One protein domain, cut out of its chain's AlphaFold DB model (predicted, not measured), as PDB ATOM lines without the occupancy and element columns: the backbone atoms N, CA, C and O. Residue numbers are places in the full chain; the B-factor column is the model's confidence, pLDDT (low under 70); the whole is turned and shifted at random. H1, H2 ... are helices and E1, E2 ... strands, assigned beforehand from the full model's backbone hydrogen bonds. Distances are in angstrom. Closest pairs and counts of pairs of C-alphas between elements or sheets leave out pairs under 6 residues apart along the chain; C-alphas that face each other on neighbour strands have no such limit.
ATOM      1  N   LYS A  35      34.777  21.489  39.739       67.56
ATOM      2  CA  LYS A  35      35.007  22.239  38.487       67.56
ATOM      3  C   LYS A  35      34.303  21.617  37.274       67.56
ATOM      4  O   LYS A  35      33.698  22.350  36.489       67.56
ATOM      5  N   ASP A  36      34.355  20.295  37.141       66.25
ATOM      6  CA  ASP A  36      33.862  19.593  35.951       66.25
ATOM      7  C   ASP A  36      32.345  19.386  35.972       66.25
ATOM      8  O   ASP A  36      31.672  19.661  34.976       66.25
ATOM      9  N   LYS A  37      31.775  19.034  37.132       65.38
ATOM     10  CA  LYS A  37      30.318  18.947  37.322       65.38
ATOM     11  C   LYS A  37      29.653  20.310  37.124       65.38
ATOM     12  O   LYS A  37      28.645  20.411  36.432       65.38
ATOM     13  N   PHE A  38      30.266  21.377  37.642       64.12
ATOM     14  CA  PHE A  38      29.785  22.741  37.434       64.12
ATOM     15  C   PHE A  38      29.848  23.171  35.958       64.12
ATOM     16  O   PHE A  38      28.917  23.791  35.446       64.12
ATOM     17  N   LYS A  39      30.916  22.807  35.235       66.25
ATOM     18  CA  LYS A  39      31.035  23.074  33.793       66.25
ATOM     19  C   LYS A  39      29.944  22.351  32.991       66.25
ATOM     20  O   LYS A  39      29.385  22.961  32.084       66.25
ATOM     21  N   LYS A  40      29.624  21.098  33.337       68.50
ATOM     22  CA  LYS A  40      28.547  20.323  32.697       68.50
ATOM     23  C   LYS A  40      27.173  20.968  32.920       68.50
ATOM     24  O   LYS A  40      26.455  21.181  31.951       68.50
ATOM     25  N   LEU A  41      26.872  21.387  34.152       65.50
ATOM     26  CA  LEU A  41      25.626  22.091  34.493       65.50
ATOM     27  C   LEU A  41      25.471  23.428  33.751       65.50
ATOM     28  O   LEU A  41      24.375  23.784  33.330       65.50
ATOM     29  N   LEU A  42      26.566  24.172  33.552       67.19
ATOM     30  CA  LEU A  42      26.526  25.405  32.763       67.19
ATOM     31  C   LEU A  42      26.223  25.146  31.283       67.19
ATOM     32  O   LEU A  42      25.484  25.916  30.674       67.19
ATOM     33  N   ILE A  43      26.803  24.092  30.704       69.19
ATOM     34  CA  ILE A  43      26.540  23.704  29.311       69.19
ATOM     35  C   ILE A  43      25.075  23.282  29.157       69.19
ATOM     36  O   ILE A  43      24.409  23.736  28.231       69.19
ATOM     37  N   GLU A  44      24.557  22.488  30.093       68.56
ATOM     38  CA  GLU A  44      23.148  22.091  30.133       68.56
ATOM     39  C   GLU A  44      22.224  23.314  30.230       68.56
ATOM     40  O   GLU A  44      21.311  23.463  29.424       68.56
ATOM     41  N   ALA A  45      22.504  24.263  31.126       65.88
ATOM     42  CA  ALA A  45      21.711  25.486  31.243       65.88
ATOM     43  C   ALA A  45      21.713  26.320  29.947       65.88
ATOM     44  O   ALA A  45      20.678  26.835  29.528       65.88
ATOM     45  N   VAL A  46      22.864  26.446  29.285       69.94
ATOM     46  CA  VAL A  46      22.998  27.154  28.000       69.94
ATOM     47  C   VAL A  46      22.182  26.470  26.907       69.94
ATOM     48  O   VAL A  46      21.404  27.129  26.213       69.94
ATOM     49  N   ASN A  47      22.316  25.150  26.791       76.38
ATOM     50  CA  ASN A  47      21.581  24.348  25.824       76.38
ATOM     51  C   ASN A  47      20.073  24.439  26.055       76.38
ATOM     52  O   ASN A  47      19.329  24.641  25.100       76.38
ATOM     53  N   TYR A  48      19.637  24.394  27.316       79.81
ATOM     54  CA  TYR A  48      18.240  24.573  27.697       79.81
ATOM     55  C   TYR A  48      17.672  25.865  27.118       79.81
ATOM     56  O   TYR A  48      16.646  25.834  26.446       79.81
ATOM     57  N   TYR A  49      18.355  26.997  27.302       75.75
ATOM     58  CA  TYR A  49      17.859  28.277  26.793       75.75
ATOM     59  C   TYR A  49      17.868  28.360  25.265       75.75
ATOM     60  O   TYR A  49      16.948  28.937  24.689       75.75
ATOM     61  N   LEU A  50      18.880  27.790  24.605       77.56
ATOM     62  CA  LEU A  50      18.946  27.756  23.140       77.56
ATOM     63  C   LEU A  50      17.802  26.932  22.547       77.56
ATOM     64  O   LEU A  50      17.157  27.373  21.596       77.56
ATOM     65  N   VAL A  51      17.535  25.765  23.129       78.94
ATOM     66  CA  VAL A  51      16.437  24.887  22.721       78.94
ATOM     67  C   VAL A  51      15.095  25.533  23.046       78.94
ATOM     68  O   VAL A  51      14.209  25.548  22.200       78.94
ATOM     69  N   PHE A  52      14.948  26.138  24.225       80.81
ATOM     70  CA  PHE A  52      13.720  26.822  24.617       80.81
ATOM     71  C   PHE A  52      13.399  27.991  23.676       80.81
ATOM     72  O   PHE A  52      12.291  28.065  23.163       80.81
ATOM     73  N   GLU A  53      14.366  28.849  23.336       79.12
ATOM     74  CA  GLU A  53      14.156  29.918  22.342       79.12
ATOM     75  C   GLU A  53      13.807  29.364  20.951       79.12
ATOM     76  O   GLU A  53      12.954  29.929  20.264       79.12
ATOM     77  N   GLN A  54      14.413  28.242  20.543       80.00
ATOM     78  CA  GLN A  54      14.037  27.562  19.301       80.00
ATOM     79  C   GLN A  54      12.600  27.046  19.355       80.00
ATOM     80  O   GLN A  54      11.904  27.185  18.357       80.00
ATOM     81  N   ILE A  55      12.133  26.520  20.495       78.69
ATOM     82  CA  ILE A  55      10.746  26.075  20.716       78.69
ATOM     83  C   ILE A  55       9.766  27.260  20.661       78.69
ATOM     84  O   ILE A  55       8.705  27.138  20.048       78.69
ATOM     85  N   LEU A  56      10.138  28.407  21.233       77.25
ATOM     86  CA  LEU A  56       9.322  29.627  21.266       77.25
ATOM     87  C   LEU A  56       9.277  30.390  19.934       77.25
ATOM     88  O   LEU A  56       8.490  31.326  19.802       77.25
ATOM     89  N   THR A  57      10.109  30.021  18.959       78.19
ATOM     90  CA  THR A  57      10.208  30.728  17.678       78.19
ATOM     91  C   THR A  57       9.736  29.845  16.527       78.19
ATOM     92  O   THR A  57      10.212  28.721  16.340       78.19
ATOM     93  N   VAL A  58       8.817  30.369  15.719       77.94
ATOM     94  CA  VAL A  58       8.343  29.738  14.483       77.94
ATOM     95  C   VAL A  58       8.734  30.618  13.306       77.94
ATOM     96  O   VAL A  58       8.357  31.784  13.249       77.94
ATOM     97  N   ASN A  59       9.465  30.047  12.351       77.88
ATOM     98  CA  ASN A  59       9.765  30.715  11.091       77.88
ATOM     99  C   ASN A  59       8.736  30.273  10.053       77.88
ATOM    100  O   ASN A  59       8.595  29.077   9.799       77.88
ATOM    101  N   PHE A  60       8.028  31.226   9.458       74.00
ATOM    102  CA  PHE A  60       7.048  30.975   8.408       74.00
ATOM    103  C   PHE A  60       7.244  32.003   7.291       74.00
ATOM    104  O   PHE A  60       7.212  33.206   7.544       74.00
ATOM    105  N   GLU A  61       7.503  31.517   6.073       75.00
ATOM    106  CA  GLU A  61       7.711  32.339   4.866       75.00
ATOM    107  C   GLU A  61       8.745  33.466   5.049       75.00
ATOM    108  O   GLU A  61       8.524  34.616   4.679       75.00
ATOM    109  N   GLY A  62       9.886  33.143   5.665       72.94
ATOM    110  CA  GLY A  62      10.986  34.092   5.875       72.94
ATOM    111  C   GLY A  62      10.781  35.087   7.024       72.94
ATOM    112  O   GLY A  62      11.684  35.871   7.298       72.94
ATOM    113  N   LYS A  63       9.642  35.041   7.731       73.81
ATOM    114  CA  LYS A  63       9.379  35.845   8.935       73.81
ATOM    115  C   LYS A  63       9.446  34.991  10.200       73.81
ATOM    116  O   LYS A  63       8.992  33.846  10.204       73.81
ATOM    117  N   SER A  64       9.980  35.568  11.273       74.69
ATOM    118  CA  SER A  64      10.123  34.915  12.579       74.69
ATOM    119  C   SER A  64       9.040  35.396  13.542       74.69
ATOM    120  O   SER A  64       8.978  36.578  13.870       74.69
ATOM    121  N   TYR A  65       8.218  34.473  14.033       74.12
ATOM    122  CA  TYR A  65       7.145  34.730  14.992       74.12
ATOM    123  C   TYR A  65       7.538  34.174  16.361       74.12
ATOM    124  O   TYR A  65       7.951  33.017  16.472       74.12
ATOM    125  N   ARG A  66       7.417  34.996  17.409       77.12
ATOM    126  CA  ARG A  66       7.628  34.572  18.799       77.12
ATOM    127  C   ARG A  66       6.299  34.183  19.438       77.12
ATOM    128  O   ARG A  66       5.291  34.832  19.197       77.12
ATOM    129  N   LEU A  67       6.333  33.148  20.270       68.88
ATOM    130  CA  LEU A  67       5.173  32.560  20.944       68.88
ATOM    131  C   LEU A  67       5.131  32.867  22.450       68.88
ATOM    132  O   LEU A  67       4.425  32.189  23.196       68.88
ATOM    133  N   ASP A  68       5.918  33.840  22.929       67.31
ATOM    134  CA  ASP A  68       6.043  34.105  24.370       67.31
ATOM    135  C   ASP A  68       4.679  34.407  25.006       67.31
ATOM    136  O   ASP A  68       4.375  33.904  26.085       67.31
ATOM    137  N   THR A  69       3.845  35.197  24.328       67.44
ATOM    138  CA  THR A  69       2.523  35.617  24.805       67.44
ATOM    139  C   THR A  69       1.507  34.480  24.819       67.44
ATOM    140  O   THR A  69       0.734  34.345  25.765       67.44
ATOM    141  N   GLU A  70       1.505  33.645  23.789       65.19
ATOM    142  CA  GLU A  70       0.579  32.532  23.601       65.19
ATOM    143  C   GLU A  70       0.874  31.404  24.591       65.19
ATOM    144  O   GLU A  70      -0.043  30.839  25.184       65.19
ATOM    145  N   ILE A  71       2.157  31.125  24.827       63.91
ATOM    146  CA  ILE A  71       2.604  30.081  25.750       63.91
ATOM    147  C   ILE A  71       2.467  30.538  27.204       63.91
ATOM    148  O   ILE A  71       2.110  29.738  28.061       63.91
ATOM    149  N   GLN A  72       2.670  31.825  27.510       64.75
ATOM    150  CA  GLN A  72       2.416  32.351  28.859       64.75
ATOM    151  C   GLN A  72       0.938  32.286  29.263       64.75
ATOM    152  O   GLN A  72       0.643  32.163  30.450       64.75
ATOM    153  N   ARG A  73       0.011  32.337  28.297       67.50
ATOM    154  CA  ARG A  73      -1.434  32.218  28.553       67.50
ATOM    155  C   ARG A  73      -1.872  30.793  28.903       67.50
ATOM    156  O   ARG A  73      -2.951  30.635  29.465       67.50
ATOM    157  N   ASN A  74      -1.061  29.776  28.602       71.62
ATOM    158  CA  ASN A  74      -1.365  28.379  28.899       71.62
ATOM    159  C   ASN A  74      -0.224  27.732  29.704       71.62
ATOM    160  O   ASN A  74       0.795  27.304  29.161       71.62
ATOM    161  N   SER A  75      -0.414  27.646  31.022       69.81
ATOM    162  CA  SER A  75       0.576  27.117  31.970       69.81
ATOM    163  C   SER A  75       1.030  25.689  31.652       69.81
ATOM    164  O   SER A  75       2.203  25.374  31.863       69.81
ATOM    165  N   ASN A  76       0.145  24.848  31.110       74.31
ATOM    166  CA  ASN A  76       0.456  23.464  30.750       74.31
ATOM    167  C   ASN A  76       1.389  23.393  29.533       74.31
ATOM    168  O   ASN A  76       2.346  22.623  29.528       74.31
ATOM    169  N   GLU A  77       1.173  24.253  28.539       72.06
ATOM    170  CA  GLU A  77       2.013  24.335  27.335       72.06
ATOM    171  C   GLU A  77       3.382  24.955  27.647       72.06
ATOM    172  O   GLU A  77       4.416  24.507  27.148       72.06
ATOM    173  N   LEU A  78       3.425  25.944  28.549       73.81
ATOM    174  CA  LEU A  78       4.685  26.482  29.066       73.81
ATOM    175  C   LEU A  78       5.481  25.410  29.816       73.81
ATOM    176  O   LEU A  78       6.700  25.330  29.673       73.81
ATOM    177  N   PHE A  79       4.807  24.601  30.629       75.75
ATOM    178  CA  PHE A  79       5.431  23.501  31.351       75.75
ATOM    179  C   PHE A  79       5.989  22.439  30.394       75.75
ATOM    180  O   PHE A  79       7.161  22.079  30.505       75.75
ATOM    181  N   ALA A  80       5.206  22.031  29.397       76.81
ATOM    182  CA  ALA A  80       5.613  21.111  28.339       76.81
ATOM    183  C   ALA A  80       6.844  21.609  27.554       76.81
ATOM    184  O   ALA A  80       7.828  20.883  27.392       76.81
ATOM    185  N   ALA A  81       6.850  22.882  27.142       77.38
ATOM    186  CA  ALA A  81       7.983  23.495  26.449       77.38
ATOM    187  C   ALA A  81       9.259  23.512  27.311       77.38
ATOM    188  O   ALA A  81      10.358  23.250  26.812       77.38
ATOM    189  N   LYS A  82       9.126  23.776  28.618       80.00
ATOM    190  CA  LYS A  82      10.247  23.725  29.569       80.00
ATOM    191  C   LYS A  82      10.770  22.301  29.757       80.00
ATOM    192  O   LYS A  82      11.982  22.103  29.749       80.00
ATOM    193  N   GLN A  83       9.892  21.308  29.889       80.12
ATOM    194  CA  GLN A  83      10.302  19.906  30.024       80.12
ATOM    195  C   GLN A  83      11.044  19.405  28.785       80.12
ATOM    196  O   GLN A  83      12.113  18.806  28.906       80.12
ATOM    197  N   CYS A  84      10.534  19.723  27.596       82.44
ATOM    198  CA  CYS A  84      11.196  19.390  26.342       82.44
ATOM    199  C   CYS A  84      12.590  20.038  26.227       82.44
ATOM    200  O   CYS A  84      13.574  19.365  25.897       82.44
ATOM    201  N   ALA A  85      12.706  21.330  26.561       80.50
ATOM    202  CA  ALA A  85      13.989  22.028  26.564       80.50
ATOM    203  C   ALA A  85      14.975  21.423  27.575       80.50
ATOM    204  O   ALA A  85      16.149  21.246  27.256       80.50
ATOM    205  N   SER A  86      14.493  21.056  28.766       79.81
ATOM    206  CA  SER A  86      15.297  20.426  29.820       79.81
ATOM    207  C   SER A  86      15.829  19.068  29.384       79.81
ATOM    208  O   SER A  86      17.024  18.813  29.485       79.81
ATOM    209  N   SER A  87      14.964  18.216  28.841       81.06
ATOM    210  CA  SER A  87      15.351  16.878  28.399       81.06
ATOM    211  C   SER A  87      16.342  16.918  27.224       81.06
ATOM    212  O   SER A  87      17.326  16.181  27.206       81.06
ATOM    213  N   THR A  88      16.148  17.839  26.273       80.19
ATOM    214  CA  THR A  88      17.072  18.032  25.138       80.19
ATOM    215  C   THR A  88      18.425  18.598  25.583       80.19
ATOM    216  O   THR A  88      19.471  18.245  25.044       80.19
ATOM    217  N   ALA A  89      18.427  19.463  26.597       79.25
ATOM    218  CA  ALA A  89      19.653  20.004  27.159       79.25
ATOM    219  C   ALA A  89      20.461  18.952  27.927       79.25
ATOM    220  O   ALA A  89      21.689  18.921  27.813       79.25
ATOM    221  N   GLN A  90      19.773  18.073  28.662       79.19
ATOM    222  CA  GLN A  90      20.362  16.967  29.422       79.19
ATOM    223  C   GLN A  90      21.045  15.932  28.528       79.19
ATOM    224  O   GLN A  90      22.075  15.380  28.911       79.19
ATOM    225  N   SER A  91      20.536  15.727  27.309       79.06
ATOM    226  CA  SER A  91      21.204  14.906  26.292       79.06
ATOM    227  C   SER A  91      22.392  15.608  25.618       79.06
ATOM    228  O   SER A  91      23.054  15.027  24.762       79.06
ATOM    229  N   GLY A  92      22.701  16.850  26.010       75.88
ATOM    230  CA  GLY A  92      23.828  17.622  25.495       75.88
ATOM    231  C   GLY A  92      23.553  18.342  24.173       75.88
ATOM    232  O   GLY A  92      24.471  18.956  23.625       75.88
ATOM    233  N   SER A  93      22.315  18.322  23.668       77.62
ATOM    234  CA  SER A  93      21.959  18.987  22.412       77.62
ATOM    235  C   SER A  93      21.563  20.449  22.626       77.62
ATOM    236  O   SER A  93      20.722  20.776  23.458       77.62
ATOM    237  N   ALA A  94      22.128  21.339  21.807       76.19
ATOM    238  CA  ALA A  94      21.722  22.745  21.705       76.19
ATOM    239  C   ALA A  94      20.681  22.996  20.594       76.19
ATOM    240  O   ALA A  94      20.270  24.137  20.364       76.19
ATOM    241  N   LYS A  95      20.308  21.950  19.846       77.56
ATOM    242  CA  LYS A  95      19.396  22.028  18.703       77.56
ATOM    243  C   LYS A  95      18.101  21.297  19.017       77.56
ATOM    244  O   LYS A  95      18.118  20.141  19.438       77.56
ATOM    245  N   PHE A  96      16.991  21.976  18.768       73.69
ATOM    246  CA  PHE A  96      15.666  21.394  18.828       73.69
ATOM    247  C   PHE A  96      15.371  20.650  17.520       73.69
ATOM    248  O   PHE A  96      15.427  21.241  16.441       73.69
ATOM    249  N   VAL A  97      15.060  19.354  17.609       68.81
ATOM    250  CA  VAL A  97      14.669  18.528  16.459       68.81
ATOM    251  C   VAL A  97      13.224  18.087  16.647       68.81
ATOM    252  O   VAL A  97      12.896  17.386  17.603       68.81
ATOM    253  N   PHE A  98      12.369  18.496  15.710       60.09
ATOM    254  CA  PHE A  98      10.913  18.334  15.785       60.09
ATOM    255  C   PHE A  98      10.457  16.861  15.800       60.09
ATOM    256  O   PHE A  98       9.417  16.549  16.365       60.09
ATOM    257  N   ASN A  99      11.280  15.964  15.246       57.91
ATOM    258  CA  ASN A  99      11.068  14.512  15.219       57.91
ATOM    259  C   ASN A  99      12.013  13.759  16.166       57.91
ATOM    260  O   ASN A  99      12.327  12.592  15.933       57.91
ATOM    261  N   SER A 100      12.544  14.420  17.198       53.28
ATOM    262  CA  SER A 100      13.385  13.714  18.163       53.28
ATOM    263  C   SER A 100      12.581  12.583  18.810       53.28
ATOM    264  O   SER A 100      11.437  12.783  19.212       53.28
ATOM    265  N   GLN A 101      13.192  11.406  18.968       58.72
ATOM    266  CA  GLN A 101      12.648  10.275  19.741       58.72
ATOM    267  C   GLN A 101      12.453  10.612  21.235       58.72
ATOM    268  O   GLN A 101      12.260   9.724  22.056       58.72
ATOM    269  N   ASN A 102      12.541  11.890  21.608       63.88
ATOM    270  CA  ASN A 102      12.347  12.364  22.955       63.88
ATOM    271  C   ASN A 102      10.838  12.409  23.257       63.88
ATOM    272  O   ASN A 102      10.142  13.293  22.744       63.88
ATOM    273  N   PRO A 103      10.318  11.505  24.108       61.94
ATOM    274  CA  PRO A 103       8.889  11.431  24.405       61.94
ATOM    275  C   PRO A 103       8.354  12.722  25.047       61.94
ATOM    276  O   PRO A 103       7.168  13.021  24.927       61.94
ATOM    277  N   MET A 104       9.228  13.533  25.659       67.06
ATOM    278  CA  MET A 104       8.878  14.816  26.285       67.06
ATOM    279  C   MET A 104       8.736  15.971  25.280       67.06
ATOM    280  O   MET A 104       8.255  17.040  25.644       67.06
ATOM    281  N   CYS A 105       9.136  15.772  24.021       67.81
ATOM    282  CA  CYS A 105       9.115  16.777  22.952       67.81
ATOM    283  C   CYS A 105       8.124  16.449  21.825       67.81
ATOM    284  O   CYS A 105       8.261  16.977  20.721       67.81
ATOM    285  N   SER A 106       7.145  15.571  22.071       64.69
ATOM    286  CA  SER A 106       6.221  15.135  21.021       64.69
ATOM    287  C   SER A 106       5.450  16.317  20.396       64.69
ATOM    288  O   SER A 106       5.141  17.290  21.091       64.69
ATOM    289  N   PRO A 107       5.046  16.239  19.114       62.28
ATOM    290  CA  PRO A 107       4.206  17.262  18.486       62.28
ATOM    291  C   PRO A 107       2.877  17.507  19.220       62.28
ATOM    292  O   PRO A 107       2.369  18.626  19.213       62.28
ATOM    293  N   ARG A 108       2.336  16.484  19.903       60.22
ATOM    294  CA  ARG A 108       1.133  16.591  20.748       60.22
ATOM    295  C   ARG A 108       1.394  17.418  22.013       60.22
ATOM    296  O   ARG A 108       0.505  18.121  22.470       60.22
ATOM    297  N   THR A 109       2.621  17.360  22.523       58.59
ATOM    298  CA  THR A 109       3.128  18.127  23.672       58.59
ATOM    299  C   THR A 109       3.528  19.563  23.288       58.59
ATOM    300  O   THR A 109       3.693  20.401  24.164       58.59
ATOM    301  N   LEU A 110       3.677  19.874  21.990       70.56
ATOM    302  CA  LEU A 110       4.058  21.199  21.463       70.56
ATOM    303  C   LEU A 110       2.991  21.773  20.510       70.56
ATOM    304  O   LEU A 110       3.295  22.402  19.487       70.56
ATOM    305  N   SER A 111       1.724  21.540  20.861       68.12
ATOM    306  CA  SER A 111       0.535  21.787  20.035       68.12
ATOM    307  C   SER A 111       0.396  23.248  19.563       68.12
ATOM    308  O   SER A 111      -0.109  23.515  18.469       68.12
ATOM    309  N   PHE A 112       0.930  24.205  20.327       68.12
ATOM    310  CA  PHE A 112       0.869  25.643  20.048       68.12
ATOM    311  C   PHE A 112       1.613  26.071  18.773       68.12
ATOM    312  O   PHE A 112       1.168  26.994  18.089       68.12
ATOM    313  N   ARG A 113       2.719  25.406  18.403       68.56
ATOM    314  CA  ARG A 113       3.441  25.729  17.156       68.56
ATOM    315  C   ARG A 113       2.609  25.355  15.941       68.56
ATOM    316  O   ARG A 113       2.493  26.145  15.008       68.56
ATOM    317  N   ALA A 114       2.015  24.164  15.973       71.81
ATOM    318  CA  ALA A 114       1.127  23.688  14.921       71.81
ATOM    319  C   ALA A 114      -0.140  24.551  14.842       71.81
ATOM    320  O   ALA A 114      -0.554  24.932  13.751       71.81
ATOM    321  N   ALA A 115      -0.710  24.937  15.989       72.62
ATOM    322  CA  ALA A 115      -1.857  25.838  16.045       72.62
ATOM    323  C   ALA A 115      -1.550  27.216  15.431       72.62
ATOM    324  O   ALA A 115      -2.359  27.720  14.650       72.62
ATOM    325  N   LEU A 116      -0.380  27.804  15.720       71.06
ATOM    326  CA  LEU A 116       0.030  29.077  15.121       71.06
ATOM    327  C   LEU A 116       0.238  28.946  13.608       71.06
ATOM    328  O   LEU A 116      -0.266  29.776  12.859       71.06
ATOM    329  N   ILE A 117       0.931  27.901  13.144       71.44
ATOM    330  CA  ILE A 117       1.131  27.656  11.708       71.44
ATOM    331  C   ILE A 117      -0.221  27.493  11.003       71.44
ATOM    332  O   ILE A 117      -0.463  28.142   9.992       71.44
ATOM    333  N   ASN A 118      -1.142  26.713  11.574       77.12
ATOM    334  CA  ASN A 118      -2.485  26.533  11.021       77.12
ATOM    335  C   ASN A 118      -3.282  27.842  10.986       77.12
ATOM    336  O   ASN A 118      -4.000  28.095  10.022       77.12
ATOM    337  N   LYS A 119      -3.149  28.694  12.010       77.25
ATOM    338  CA  LYS A 119      -3.764  30.025  12.021       77.25
ATOM    339  C   LYS A 119      -3.194  30.911  10.909       77.25
ATOM    340  O   LYS A 119      -3.967  31.510  10.169       77.25
ATOM    341  N   LEU A 120      -1.870  30.941  10.746       71.94
ATOM    342  CA  LEU A 120      -1.200  31.706   9.689       71.94
ATOM    343  C   LEU A 120      -1.589  31.211   8.285       71.94
ATOM    344  O   LEU A 120      -1.796  32.022   7.382       71.94
ATOM    345  N   ILE A 121      -1.746  29.895   8.104       78.88
ATOM    346  CA  ILE A 121      -2.246  29.299   6.857       78.88
ATOM    347  C   ILE A 121      -3.691  29.739   6.591       78.88
ATOM    348  O   ILE A 121      -3.977  30.222   5.497       78.88
ATOM    349  N   LYS A 122      -4.582  29.664   7.590       77.06
ATOM    350  CA  LYS A 122      -5.982  30.105   7.455       77.06
ATOM    351  C   LYS A 122      -6.104  31.591   7.118       77.06
ATOM    352  O   LYS A 122      -6.826  31.940   6.191       77.06
ATOM    353  N   GLU A 123      -5.357  32.463   7.795       73.44
ATOM    354  CA  GLU A 123      -5.343  33.904   7.496       73.44
ATOM    355  C   GLU A 123      -4.863  34.189   6.063       73.44
ATOM    356  O   GLU A 123      -5.346  35.107   5.394       73.44
TER     357      GLU A 123
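Overview. This is residues 35 to 123 of the 437 residues of an uncharacterized protein of Rhodospirillaceae bacterium (UniProt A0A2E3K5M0). A long helix, H1, runs into a small strand hairpin, E1 and E2; H3 folds back onto H1, and H4 packs beside E1, extending the length. The 89 printed residues include four named helices and two antiparallel strands, ordered H1, E1, E2, H2, H3, H4: mostly helix. The whole is compact, radius of gyration of the C-alphas 13.9 A, but only just elongated, spanning 52 by 26 by 25 A.

Along the chain. H1, residues 35 to 56, starts at C-alpha 35 (35.007, 22.239, 38.487) and measures 31.8 A. E1 is 57 to 60, E2 63 to 66, H2 68 to 72. H3, 75 to 90, measures 22.4 A; H4, 111 to 123, 18.4 A, ends at C-alpha 123 (-5.343, 33.904, 7.496).

Arrangement. H1 and H3 touch, closest C-alphas Tyr 48 and Ala 89, 4.8 A, opposite ways at a steep tilt of 44 degrees. Across hairpin E1 and E2, N 58 and O 65 are within hydrogen-bond range, 2.9 A. The closest C-alphas of E1 and H4, Val 58 and Arg 113, are 6.9 A apart. H2 and H3 only just touch, only at the corner, with 3 pairs of C-alphas within 8 A, the closest Ile 71 and Leu 78. In H1, H2, H3 and H4 every O i to N i+4 pair is within range.

Size, cuts and confidence. The farthest C-alphas, Lys 35 and Glu 123, are 52.2 A apart. The printed part has no cut; H3 to H4 is a long link. pLDDT is under 70 in 36 residues, among them 97 to 109.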